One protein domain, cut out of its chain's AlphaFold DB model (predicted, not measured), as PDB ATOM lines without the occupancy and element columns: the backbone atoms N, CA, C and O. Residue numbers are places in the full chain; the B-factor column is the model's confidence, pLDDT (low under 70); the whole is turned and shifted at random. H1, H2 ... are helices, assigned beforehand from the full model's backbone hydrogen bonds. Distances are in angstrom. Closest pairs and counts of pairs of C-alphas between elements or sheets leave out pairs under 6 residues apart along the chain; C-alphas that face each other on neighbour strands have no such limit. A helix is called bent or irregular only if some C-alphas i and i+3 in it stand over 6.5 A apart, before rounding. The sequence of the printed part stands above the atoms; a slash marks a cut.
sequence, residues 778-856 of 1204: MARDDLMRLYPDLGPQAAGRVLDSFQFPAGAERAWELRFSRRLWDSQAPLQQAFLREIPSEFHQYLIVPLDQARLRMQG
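Overview. This is residues 778 to 856 of the 1204 residues of an uncharacterized protein of Pseudomonas fluorescens (UniProt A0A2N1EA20). Two helix pairs, H1 beside H3 and H2 beside H5, are set crosswise in a compact body; short H4 lies near H3 and H5, and loop 820 to 836 reaches out at one end. The 79 printed residues hold five named helices, H1 to H5, and no named strand: all helix. The radius of gyration of the C-alphas is 11.6 A; the spans are 35 by 25 by 21 A.

Arrangement. H1, residues 778 to 786, touches H3, residues 809 to 819, the same way at a shallow tilt of 24 degrees; closest C-alphas Ala 779 and Leu 814, 4.4 A. H2, residues 792 to 799, touches H1 about perpendicular, 74 degrees; closest C-alphas Arg 780 and Ala 795, 5.6 A. H5, residues 847 to 854, touches H2, opposite ways at a shallow tilt of 23 degrees; closest C-alphas Val 798 and Arg 853, 5.4 A. H4, residues 837 to 842, is close to H3 but not clearly touching; closest C-alphas Phe 816 and Phe 839, 7.3 A. Every O i to N i+4 pair is within hydrogen-bond range in H1, H2, H3 and H5; H4 has 0 of 2, and 2 of 3 for i+3.

Along the chain. H1 starts at C-alpha 778 (-13.346, -32.466, -28.164) and H5 ends at C-alpha 854 (-9.839, -47.233, -34.481). Lengths are 12.0 A for H1, 11.0 A for H2, 15.1 A for H3, 10.0 A for H4 and 10.4 A for H5. H4 is only just irregular: C-alphas 838 and 841 are 6.9 A apart.

Size, cuts and confidence. The farthest C-alphas, Gly 807 and Leu 827, are 35.3 A apart. The printed part has no cut; H3 to H4 is a long link. Mean pLDDT of the printed part is 73.5, with residues 822 to 833 among those under 70.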
ATOM      1  N   MET A 778     -11.996 -32.023 -27.855       80.56
ATOM      2  CA  MET A 778     -13.346 -32.466 -28.164       80.56
ATOM      3  C   MET A 778     -13.349 -33.693 -29.080       80.56
ATOM      4  O   MET A 778     -14.043 -34.648 -28.769       80.56
ATOM      5  N   ALA A 779     -12.536 -33.742 -30.143       86.81
ATOM      6  CA  ALA A 779     -12.509 -34.913 -31.025       86.81
ATOM      7  C   ALA A 779     -12.013 -36.180 -30.315       86.81
ATOM      8  O   ALA A 779     -12.523 -37.274 -30.552       86.81
ATOM      9  N   ARG A 780     -11.027 -36.043 -29.421       84.31
ATOM     10  CA  ARG A 780     -10.562 -37.160 -28.587       84.31
ATOM     11  C   ARG A 780     -11.635 -37.605 -27.605       84.31
ATOM     12  O   ARG A 780     -11.885 -38.801 -27.507       84.31
ATOM     13  N   ASP A 781     -12.279 -36.664 -26.922       83.50
ATOM     14  CA  ASP A 781     -13.379 -36.953 -26.002       83.50
ATOM     15  C   ASP A 781     -14.556 -37.618 -26.743       83.50
ATOM     16  O   ASP A 781     -15.121 -38.585 -26.241       83.50
ATOM     17  N   ASP A 782     -14.876 -37.188 -27.966       87.81
ATOM     18  CA  ASP A 782     -15.879 -37.812 -28.838       87.81
ATOM     19  C   ASP A 782     -15.506 -39.250 -29.207       87.81
ATOM     20  O   ASP A 782     -16.351 -40.141 -29.135       87.81
ATOM     21  N   LEU A 783     -14.244 -39.500 -29.573       87.69
ATOM     22  CA  LEU A 783     -13.757 -40.845 -29.892       87.69
ATOM     23  C   LEU A 783     -13.826 -41.778 -28.681       87.69
ATOM     24  O   LEU A 783     -14.280 -42.908 -28.830       87.69
ATOM     25  N   MET A 784     -13.426 -41.309 -27.497       86.06
ATOM     26  CA  MET A 784     -13.524 -42.095 -26.261       86.06
ATOM     27  C   MET A 784     -14.985 -42.328 -25.860       86.06
ATOM     28  O   MET A 784     -15.332 -43.409 -25.412       86.06
ATOM     29  N   ARG A 785     -15.875 -41.348 -26.055       86.19
ATOM     30  CA  ARG A 785     -17.314 -41.527 -25.801       86.19
ATOM     31  C   ARG A 785     -17.966 -42.506 -26.775       86.19
ATOM     32  O   ARG A 785     -18.909 -43.189 -26.403       86.19
ATOM     33  N   LEU A 786     -17.491 -42.573 -28.016       82.19
ATOM     34  CA  LEU A 786     -17.975 -43.547 -28.997       82.19
ATOM     35  C   LEU A 786     -17.427 -44.948 -28.778       82.19
ATOM     36  O   LEU A 786     -18.114 -45.927 -29.086       82.19
ATOM     37  N   TYR A 787     -16.175 -45.010 -28.337       83.25
ATOM     38  CA  TYR A 787     -15.372 -46.211 -28.196       83.25
ATOM     39  C   TYR A 787     -14.597 -46.132 -26.867       83.25
ATOM     40  O   TYR A 787     -13.415 -45.784 -26.873       83.25
ATOM     41  N   PRO A 788     -15.243 -46.424 -25.722       76.62
ATOM     42  CA  PRO A 788     -14.651 -46.249 -24.382       76.62
ATOM     43  C   PRO A 788     -13.405 -47.090 -24.109       76.62
ATOM     44  O   PRO A 788     -12.603 -46.770 -23.238       76.62
ATOM     45  N   ASP A 789     -13.219 -48.157 -24.879       69.94
ATOM     46  CA  ASP A 789     -12.016 -48.983 -24.881       69.94
ATOM     47  C   ASP A 789     -10.803 -48.286 -25.523       69.94
ATOM     48  O   ASP A 789      -9.659 -48.679 -25.278       69.94
ATOM     49  N   LEU A 790     -11.012 -47.229 -26.317       73.44
ATOM     50  CA  LEU A 790      -9.936 -46.334 -26.725       73.44
ATOM     51  C   LEU A 790      -9.551 -45.456 -25.534       73.44
ATOM     52  O   LEU A 790     -10.173 -44.435 -25.262       73.44
ATOM     53  N   GLY A 791      -8.463 -45.807 -24.850       64.75
ATOM     54  CA  GLY A 791      -7.842 -44.890 -23.895       64.75
ATOM     55  C   GLY A 791      -7.391 -43.574 -24.564       64.75
ATOM     56  O   GLY A 791      -7.245 -43.513 -25.792       64.75
ATOM     57  N   PRO A 792      -7.067 -42.519 -23.790       58.31
ATOM     58  CA  PRO A 792      -6.710 -41.205 -24.332       58.31
ATOM     59  C   PRO A 792      -5.583 -41.241 -25.374       58.31
ATOM     60  O   PRO A 792      -5.610 -40.477 -26.341       58.31
ATOM     61  N   GLN A 793      -4.585 -42.104 -25.179       56.62
ATOM     62  CA  GLN A 793      -3.470 -42.285 -26.114       56.62
ATOM     63  C   GLN A 793      -3.918 -42.973 -27.410       56.62
ATOM     64  O   GLN A 793      -3.569 -42.512 -28.494       56.62
ATOM     65  N   ALA A 794      -4.744 -44.019 -27.312       68.38
ATOM     66  CA  ALA A 794      -5.296 -44.719 -28.469       68.38
ATOM     67  C   ALA A 794      -6.193 -43.793 -29.312       68.38
ATOM     68  O   ALA A 794      -6.093 -43.788 -30.537       68.38
ATOM     69  N   ALA A 795      -6.989 -42.932 -28.667       78.75
ATOM     70  CA  ALA A 795      -7.780 -41.908 -29.349       78.75
ATOM     71  C   ALA A 795      -6.904 -40.868 -30.079       78.75
ATOM     72  O   ALA A 795      -7.222 -40.470 -31.195       78.75
ATOM     73  N   GLY A 796      -5.770 -40.456 -29.495       73.62
ATOM     74  CA  GLY A 796      -4.790 -39.607 -30.196       73.62
ATOM     75  C   GLY A 796      -4.178 -40.318 -31.408       73.62
ATOM     76  O   GLY A 796      -4.173 -39.790 -32.512       73.62
ATOM     77  N   ARG A 797      -3.785 -41.584 -31.236       73.44
ATOM     78  CA  ARG A 797      -3.265 -42.455 -32.304       73.44
ATOM     79  C   ARG A 797      -4.234 -42.635 -33.472       73.44
ATOM     80  O   ARG A 797      -3.800 -42.765 -34.618       73.44
ATOM     81  N   VAL A 798      -5.536 -42.644 -33.208       80.75
ATOM     82  CA  VAL A 798      -6.558 -42.608 -34.258       80.75
ATOM     83  C   VAL A 798      -6.433 -41.331 -35.085       80.75
ATOM     84  O   VAL A 798      -6.282 -41.427 -36.301       80.75
ATOM     85  N   LEU A 799      -6.444 -40.161 -34.440       84.31
ATOM     86  CA  LEU A 799      -6.367 -38.860 -35.118       84.31
ATOM     87  C   LEU A 799      -5.043 -38.680 -35.867       84.31
ATOM     88  O   LEU A 799      -5.023 -38.188 -36.989       84.31
ATOM     89  N   ASP A 800      -3.959 -39.214 -35.315       74.44
ATOM     90  CA  ASP A 800      -2.654 -39.289 -35.964       74.44
ATOM     91  C   ASP A 800      -2.631 -40.078 -37.276       74.44
ATOM     92  O   ASP A 800      -1.630 -40.066 -37.984       74.44
ATOM     93  N   SER A 801      -3.676 -40.841 -37.590       80.19
ATOM     94  CA  SER A 801      -3.763 -41.562 -38.863       80.19
ATOM     95  C   SER A 801      -4.059 -40.627 -40.038       80.19
ATOM     96  O   SER A 801      -4.016 -41.077 -41.184       80.19
ATOM     97  N   PHE A 802      -4.331 -39.347 -39.760       81.81
ATOM     98  CA  PHE A 802      -4.754 -38.347 -40.725       81.81
ATOM     99  C   PHE A 802      -3.798 -37.145 -40.775       81.81
ATOM    100  O   PHE A 802      -3.276 -36.696 -39.759       81.81
ATOM    101  N   GLN A 803      -3.612 -36.583 -41.969       79.62
ATOM    102  CA  GLN A 803      -2.988 -35.285 -42.205       79.62
ATOM    103  C   GLN A 803      -4.047 -34.306 -42.707       79.62
ATOM    104  O   GLN A 803      -4.354 -34.238 -43.898       79.62
ATOM    105  N   PHE A 804      -4.623 -33.549 -41.776       80.38
ATOM    106  CA  PHE A 804      -5.633 -32.546 -42.092       80.38
ATOM    107  C   PHE A 804      -5.022 -31.219 -42.575       80.38
ATOM    108  O   PHE A 804      -3.843 -30.952 -42.325       80.38
ATOM    109  N   PRO A 805      -5.797 -30.376 -43.287       73.06
ATOM    110  CA  PRO A 805      -5.326 -29.089 -43.791       73.06
ATOM    111  C   PRO A 805      -4.736 -28.178 -42.706       73.06
ATOM    112  O   PRO A 805      -5.349 -27.961 -41.660       73.06
ATOM    113  N   ALA A 806      -3.571 -27.596 -43.004       56.91
ATOM    114  CA  ALA A 806      -2.847 -26.737 -42.075       56.91
ATOM    115  C   ALA A 806      -3.654 -25.487 -41.680       56.91
ATOM    116  O   ALA A 806      -4.170 -24.775 -42.544       56.91
ATOM    117  N   GLY A 807      -3.733 -25.198 -40.381       57.91
ATOM    118  CA  GLY A 807      -4.512 -24.088 -39.826       57.91
ATOM    119  C   GLY A 807      -6.009 -24.372 -39.642       57.91
ATOM    120  O   GLY A 807      -6.736 -23.462 -39.241       57.91
ATOM    121  N   ALA A 808      -6.465 -25.594 -39.934       71.06
ATOM    122  CA  ALA A 808      -7.836 -26.063 -39.722       71.06
ATOM    123  C   ALA A 808      -7.892 -27.471 -39.092       71.06
ATOM    124  O   ALA A 808      -8.931 -28.134 -39.137       71.06
ATOM    125  N   GLU A 809      -6.774 -27.973 -38.563       73.94
ATOM    126  CA  GLU A 809      -6.603 -29.370 -38.172       73.94
ATOM    127  C   GLU A 809      -7.633 -29.791 -37.124       73.94
ATOM    128  O   GLU A 809      -8.293 -30.814 -37.296       73.94
ATOM    129  N   ARG A 810      -7.853 -28.972 -36.087       79.62
ATOM    130  CA  ARG A 810      -8.783 -29.313 -34.998       79.62
ATOM    131  C   ARG A 810     -10.224 -29.364 -35.467       79.62
ATOM    132  O   ARG A 810     -10.989 -30.234 -35.055       79.62
ATOM    133  N   ALA A 811     -10.598 -28.451 -36.357       82.19
ATOM    134  CA  ALA A 811     -11.914 -28.487 -36.967       82.19
ATOM    135  C   ALA A 811     -12.136 -29.749 -37.800       82.19
ATOM    136  O   ALA A 811     -13.233 -30.306 -37.773       82.19
ATOM    137  N   TRP A 812     -11.118 -30.211 -38.529       84.81
ATOM    138  CA  TRP A 812     -11.206 -31.439 -39.314       84.81
ATOM    139  C   TRP A 812     -11.202 -32.700 -38.448       84.81
ATOM    140  O   TRP A 812     -11.979 -33.609 -38.731       84.81
ATOM    141  N   GLU A 813     -10.423 -32.734 -37.368       87.75
ATOM    142  CA  GLU A 813     -10.457 -33.814 -36.373       87.75
ATOM    143  C   GLU A 813     -11.830 -33.922 -35.709       87.75
ATOM    144  O   GLU A 813     -12.393 -35.014 -35.628       87.75
ATOM    145  N   LEU A 814     -12.411 -32.792 -35.294       86.81
ATOM    146  CA  LEU A 814     -13.751 -32.771 -34.708       86.81
ATOM    147  C   LEU A 814     -14.828 -33.128 -35.735       86.81
ATOM    148  O   LEU A 814     -15.811 -33.793 -35.421       86.81
ATOM    149  N   ARG A 815     -14.662 -32.702 -36.990       85.62
ATOM    150  CA  ARG A 815     -15.549 -33.123 -38.077       85.62
ATOM    151  C   ARG A 815     -15.466 -34.634 -38.285       85.62
ATOM    152  O   ARG A 815     -16.501 -35.258 -38.482       85.62
ATOM    153  N   PHE A 816     -14.267 -35.210 -38.230       88.50
ATOM    154  CA  PHE A 816     -14.055 -36.650 -38.319       88.50
ATOM    155  C   PHE A 816     -14.751 -37.392 -37.177       88.50
ATOM    156  O   PHE A 816     -15.564 -38.273 -37.454       88.50
ATOM    157  N   SER A 817     -14.516 -37.003 -35.918       88.12
ATOM    158  CA  SER A 817     -15.153 -37.653 -34.766       88.12
ATOM    159  C   SER A 817     -16.677 -37.551 -34.812       88.12
ATOM    160  O   SER A 817     -17.366 -38.551 -34.622       88.12
ATOM    161  N   ARG A 818     -17.218 -36.376 -35.153       83.75
ATOM    162  CA  ARG A 818     -18.667 -36.164 -35.278       83.75
ATOM    163  C   ARG A 818     -19.273 -36.928 -36.442       83.75
ATOM    164  O   ARG A 818     -20.396 -37.399 -36.329       83.75
ATOM    165  N   ARG A 819     -18.545 -37.117 -37.545       82.81
ATOM    166  CA  ARG A 819     -19.051 -37.918 -38.665       82.81
ATOM    167  C   ARG A 819     -19.214 -39.393 -38.300       82.81
ATOM    168  O   ARG A 819     -20.067 -40.060 -38.870       82.81
ATOM    169  N   LEU A 820     -18.458 -39.888 -37.320       80.81
ATOM    170  CA  LEU A 820     -18.644 -41.234 -36.769       80.81
ATOM    171  C   LEU A 820     -19.931 -41.370 -35.928       80.81
ATOM    172  O   LEU A 820     -20.335 -42.494 -35.621       80.81
ATOM    173  N   TRP A 821     -20.581 -40.259 -35.551       75.50
ATOM    174  CA  TRP A 821     -21.915 -40.267 -34.930       75.50
ATOM    175  C   TRP A 821     -23.037 -40.484 -35.950       75.50
ATOM    176  O   TRP A 821     -24.080 -41.026 -35.585       75.50
ATOM    177  N   ASP A 822     -22.826 -40.118 -37.219       68.00
ATOM    178  CA  ASP A 822     -23.857 -40.196 -38.257       68.00
ATOM    179  C   ASP A 822     -24.060 -41.627 -38.771       68.00
ATOM    180  O   ASP A 822     -23.258 -42.192 -39.513       68.00
ATOM    181  N   SER A 823     -25.205 -42.207 -38.416       51.19
ATOM    182  CA  SER A 823     -25.580 -43.598 -38.681       51.19
ATOM    183  C   SER A 823     -26.339 -43.824 -40.000       51.19
ATOM    184  O   SER A 823     -27.011 -44.841 -40.146       51.19
ATOM    185  N   GLN A 824     -26.283 -42.901 -40.970       48.41
ATOM    186  CA  GLN A 824     -26.954 -43.083 -42.276       48.41
ATOM    187  C   GLN A 824     -26.193 -44.004 -43.247       48.41
ATOM    188  O   GLN A 824     -26.640 -44.239 -44.370       48.41
ATOM    189  N   ALA A 825     -25.057 -44.555 -42.824       44.91
ATOM    190  CA  ALA A 825     -24.370 -45.603 -43.560       44.91
ATOM    191  C   ALA A 825     -25.250 -46.877 -43.615       44.91
ATOM    192  O   ALA A 825     -25.838 -47.250 -42.595       44.91
ATOM    193  N   PRO A 826     -25.370 -47.569 -44.768       45.09
ATOM    194  CA  PRO A 826     -26.149 -48.804 -44.880       45.09
ATOM    195  C   PRO A 826     -25.783 -49.790 -43.765       45.09
ATOM    196  O   PRO A 826     -24.612 -49.892 -43.411       45.09
ATOM    197  N   LEU A 827     -26.750 -50.567 -43.256       42.91
ATOM    198  CA  LEU A 827     -26.609 -51.510 -42.124       42.91
ATOM    199  C   LEU A 827     -25.369 -52.435 -42.173       42.91
ATOM    200  O   LEU A 827     -24.985 -52.993 -41.155       42.91
ATOM    201  N   GLN A 828     -24.719 -52.604 -43.325       43.94
ATOM    202  CA  GLN A 828     -23.470 -53.360 -43.480       43.94
ATOM    203  C   GLN A 828     -22.209 -52.606 -42.988       43.94
ATOM    204  O   GLN A 828     -21.224 -53.258 -42.642       43.94
ATOM    205  N   GLN A 829     -22.247 -51.271 -42.898       41.62
ATOM    206  CA  GLN A 829     -21.171 -50.389 -42.402       41.62
ATOM    207  C   GLN A 829     -21.326 -50.025 -40.911       41.62
ATOM    208  O   GLN A 829     -20.333 -49.773 -40.237       41.62
ATOM    209  N   ALA A 830     -22.543 -50.099 -40.355       41.78
ATOM    210  CA  ALA A 830     -22.840 -49.770 -38.951       41.78
ATOM    211  C   ALA A 830     -22.118 -50.659 -37.907       41.78
ATOM    212  O   ALA A 830     -22.044 -50.311 -36.732       41.78
ATOM    213  N   PHE A 831     -21.557 -51.799 -38.331       46.03
ATOM    214  CA  PHE A 831     -20.860 -52.771 -37.474       46.03
ATOM    215  C   PHE A 831     -19.340 -52.593 -37.421       46.03
ATOM    216  O   PHE A 831     -18.631 -53.448 -36.886       46.03
ATOM    217  N   LEU A 832     -18.808 -51.534 -38.025       51.09
ATOM    218  CA  LEU A 832     -17.381 -51.280 -38.069       51.09
ATOM    219  C   LEU A 832     -17.119 -49.885 -37.560       51.09
ATOM    220  O   LEU A 832     -17.752 -48.934 -37.997       51.09
ATOM    221  N   ARG A 833     -16.108 -49.760 -36.707       68.25
ATOM    222  CA  ARG A 833     -15.358 -48.520 -36.508       68.25
ATOM    223  C   ARG A 833     -14.655 -48.142 -37.823       68.25
ATOM    224  O   ARG A 833     -13.434 -48.217 -37.939       68.25
ATOM    225  N   GLU A 834     -15.446 -47.913 -38.865       71.94
ATOM    226  CA  GLU A 834     -15.022 -47.657 -40.227       71.94
ATOM    227  C   GLU A 834     -14.792 -46.166 -40.397       71.94
ATOM    228  O   GLU A 834     -15.496 -45.327 -39.840       71.94
ATOM    229  N   ILE A 835     -13.755 -45.849 -41.156       82.62
ATOM    230  CA  ILE A 835     -13.371 -44.476 -41.436       82.62
ATOM    231  C   ILE A 835     -14.287 -43.979 -42.558       82.62
ATOM    232  O   ILE A 835     -14.344 -44.633 -43.603       82.62
ATOM    233  N   PRO A 836     -15.020 -42.863 -42.377       84.31
ATOM    234  CA  PRO A 836     -15.899 -42.362 -43.420       84.31
ATOM    235  C   PRO A 836     -15.090 -42.012 -44.669       84.31
ATOM    236  O   PRO A 836     -13.993 -41.450 -44.585       84.31
ATOM    237  N   SER A 837     -15.632 -42.344 -45.841       82.31
ATOM    238  CA  SER A 837     -14.876 -42.328 -47.097       82.31
ATOM    239  C   SER A 837     -14.334 -40.951 -47.483       82.31
ATOM    240  O   SER A 837     -13.267 -40.850 -48.086       82.31
ATOM    241  N   GLU A 838     -15.023 -39.888 -47.070       84.44
ATOM    242  CA  GLU A 838     -14.606 -38.491 -47.218       84.44
ATOM    243  C   GLU A 838     -13.266 -38.156 -46.532       84.44
ATOM    244  O   GLU A 838     -12.592 -37.205 -46.944       84.44
ATOM    245  N   PHE A 839     -12.845 -38.953 -45.541       88.88
ATOM    246  CA  PHE A 839     -11.573 -38.778 -44.836       88.88
ATOM    247  C   PHE A 839     -10.434 -39.648 -45.370       88.88
ATOM    248  O   PHE A 839      -9.287 -39.436 -44.984       88.88
ATOM    249  N   HIS A 840     -10.704 -40.581 -46.293       89.56
ATOM    250  CA  HIS A 840      -9.665 -41.449 -46.857       89.56
ATOM    251  C   HIS A 840      -8.539 -40.664 -47.540       89.56
ATOM    252  O   HIS A 840      -7.389 -41.078 -47.482       89.56
ATOM    253  N   GLN A 841      -8.854 -39.516 -48.144       85.38
ATOM    254  CA  GLN A 841      -7.866 -38.649 -48.797       85.38
ATOM    255  C   GLN A 841      -6.853 -38.020 -47.828       85.38
ATOM    256  O   GLN A 841      -5.793 -37.584 -48.263       85.38
ATOM    257  N   TYR A 842      -7.182 -37.956 -46.534       85.12
ATOM    258  CA  TYR A 842      -6.299 -37.413 -45.503       85.12
ATOM    259  C   TYR A 842      -5.506 -38.510 -44.796       85.12
ATOM    260  O   TYR A 842      -4.683 -38.192 -43.946       85.12
ATOM    261  N   LEU A 843      -5.749 -39.790 -45.096       82.81
ATOM    262  CA  LEU A 843      -5.022 -40.881 -44.461       82.81
ATOM    263  C   LEU A 843      -3.548 -40.853 -44.853       82.81
ATOM    264  O   LEU A 843      -3.195 -40.811 -46.029       82.81
ATOM    265  N   ILE A 844      -2.699 -40.947 -43.839       68.38
ATOM    266  CA  ILE A 844      -1.243 -41.045 -43.989       68.38
ATOM    267  C   ILE A 844      -0.702 -42.435 -43.642       68.38
ATOM    268  O   ILE A 844       0.450 -42.743 -43.935       68.38
ATOM    269  N   VAL A 845      -1.566 -43.305 -43.113       65.94
ATOM    270  CA  VAL A 845      -1.333 -44.745 -42.951       65.94
ATOM    271  C   VAL A 845      -2.288 -45.544 -43.851       65.94
ATOM    272  O   VAL A 845      -3.353 -45.034 -44.208       65.94
ATOM    273  N   PRO A 846      -1.974 -46.809 -44.198       79.31
ATOM    274  CA  PRO A 846      -2.911 -47.676 -44.908       79.31
ATOM    275  C   PRO A 846      -4.265 -47.766 -44.191       79.31
ATOM    276  O   PRO A 846      -4.314 -47.847 -42.961       79.31
ATOM    277  N   LEU A 847      -5.361 -47.812 -44.955       77.06
ATOM    278  CA  LEU A 847      -6.730 -47.855 -44.420       77.06
ATOM    279  C   LEU A 847      -6.922 -48.961 -43.371       77.06
ATOM    280  O   LEU A 847      -7.551 -48.734 -42.341       77.06
ATOM    281  N   ASP A 848      -6.339 -50.137 -43.593       68.81
ATOM    282  CA  ASP A 848      -6.431 -51.249 -42.646       68.81
ATOM    283  C   ASP A 848      -5.680 -50.973 -41.336       68.81
ATOM    284  O   ASP A 848      -6.166 -51.333 -40.268       68.81
ATOM    285  N   GLN A 849      -4.557 -50.249 -41.374       67.25
ATOM    286  CA  GLN A 849      -3.847 -49.829 -40.163       67.25
ATOM    287  C   GLN A 849      -4.629 -48.758 -39.391       67.25
ATOM    288  O   GLN A 849      -4.724 -48.826 -38.165       67.25
ATOM    289  N   ALA A 850      -5.241 -47.801 -40.092       74.56
ATOM    290  CA  ALA A 850      -6.119 -46.820 -39.460       74.56
ATOM    291  C   ALA A 850      -7.355 -47.491 -38.827       74.56
ATOM    292  O   ALA A 850      -7.749 -47.141 -37.714       74.56
ATOM    293  N   ARG A 851      -7.918 -48.524 -39.474       76.56
ATOM    294  CA  ARG A 851      -8.991 -49.366 -38.913       76.56
ATOM    295  C   ARG A 851      -8.547 -50.115 -37.653       76.56
ATOM    296  O   ARG A 851      -9.311 -50.173 -36.696       76.56
ATOM    297  N   LEU A 852      -7.323 -50.648 -37.615       69.19
ATOM    298  CA  LEU A 852      -6.781 -51.297 -36.412       69.19
ATOM    299  C   LEU A 852      -6.610 -50.306 -35.254       69.19
ATOM    300  O   LEU A 852      -6.965 -50.623 -34.119       69.19
ATOM    301  N   ARG A 853      -6.142 -49.083 -35.533       76.44
ATOM    302  CA  ARG A 853      -6.060 -48.002 -34.536       76.44
ATOM    303  C   ARG A 853      -7.432 -47.603 -33.999       76.44
ATOM    304  O   ARG A 853      -7.586 -47.498 -32.787       76.44
ATOM    305  N   MET A 854      -8.437 -47.472 -34.870       77.12
ATOM    306  CA  MET A 854      -9.839 -47.233 -34.481       77.12
ATOM    307  C   MET A 854     -10.392 -48.321 -33.552       77.12
ATOM    308  O   MET A 854     -11.271 -48.065 -32.730       77.12
ATOM    309  N   GLN A 855      -9.877 -49.543 -33.663       69.62
ATOM    310  CA  GLN A 855     -10.259 -50.682 -32.828       69.62
ATOM    311  C   GLN A 855      -9.450 -50.785 -31.529       69.62
ATOM    312  O   GLN A 855      -9.733 -51.662 -30.722       69.62
ATOM    313  N   GLY A 856      -8.444 -49.929 -31.316       63.56
ATOM    314  CA  GLY A 856      -7.523 -50.046 -30.183       63.56
ATOM    315  C   GLY A 856      -6.555 -51.233 -30.298       63.56
ATOM    316  O   GLY A 856      -5.869 -51.552 -29.334       63.56
TER     317      GLY A 856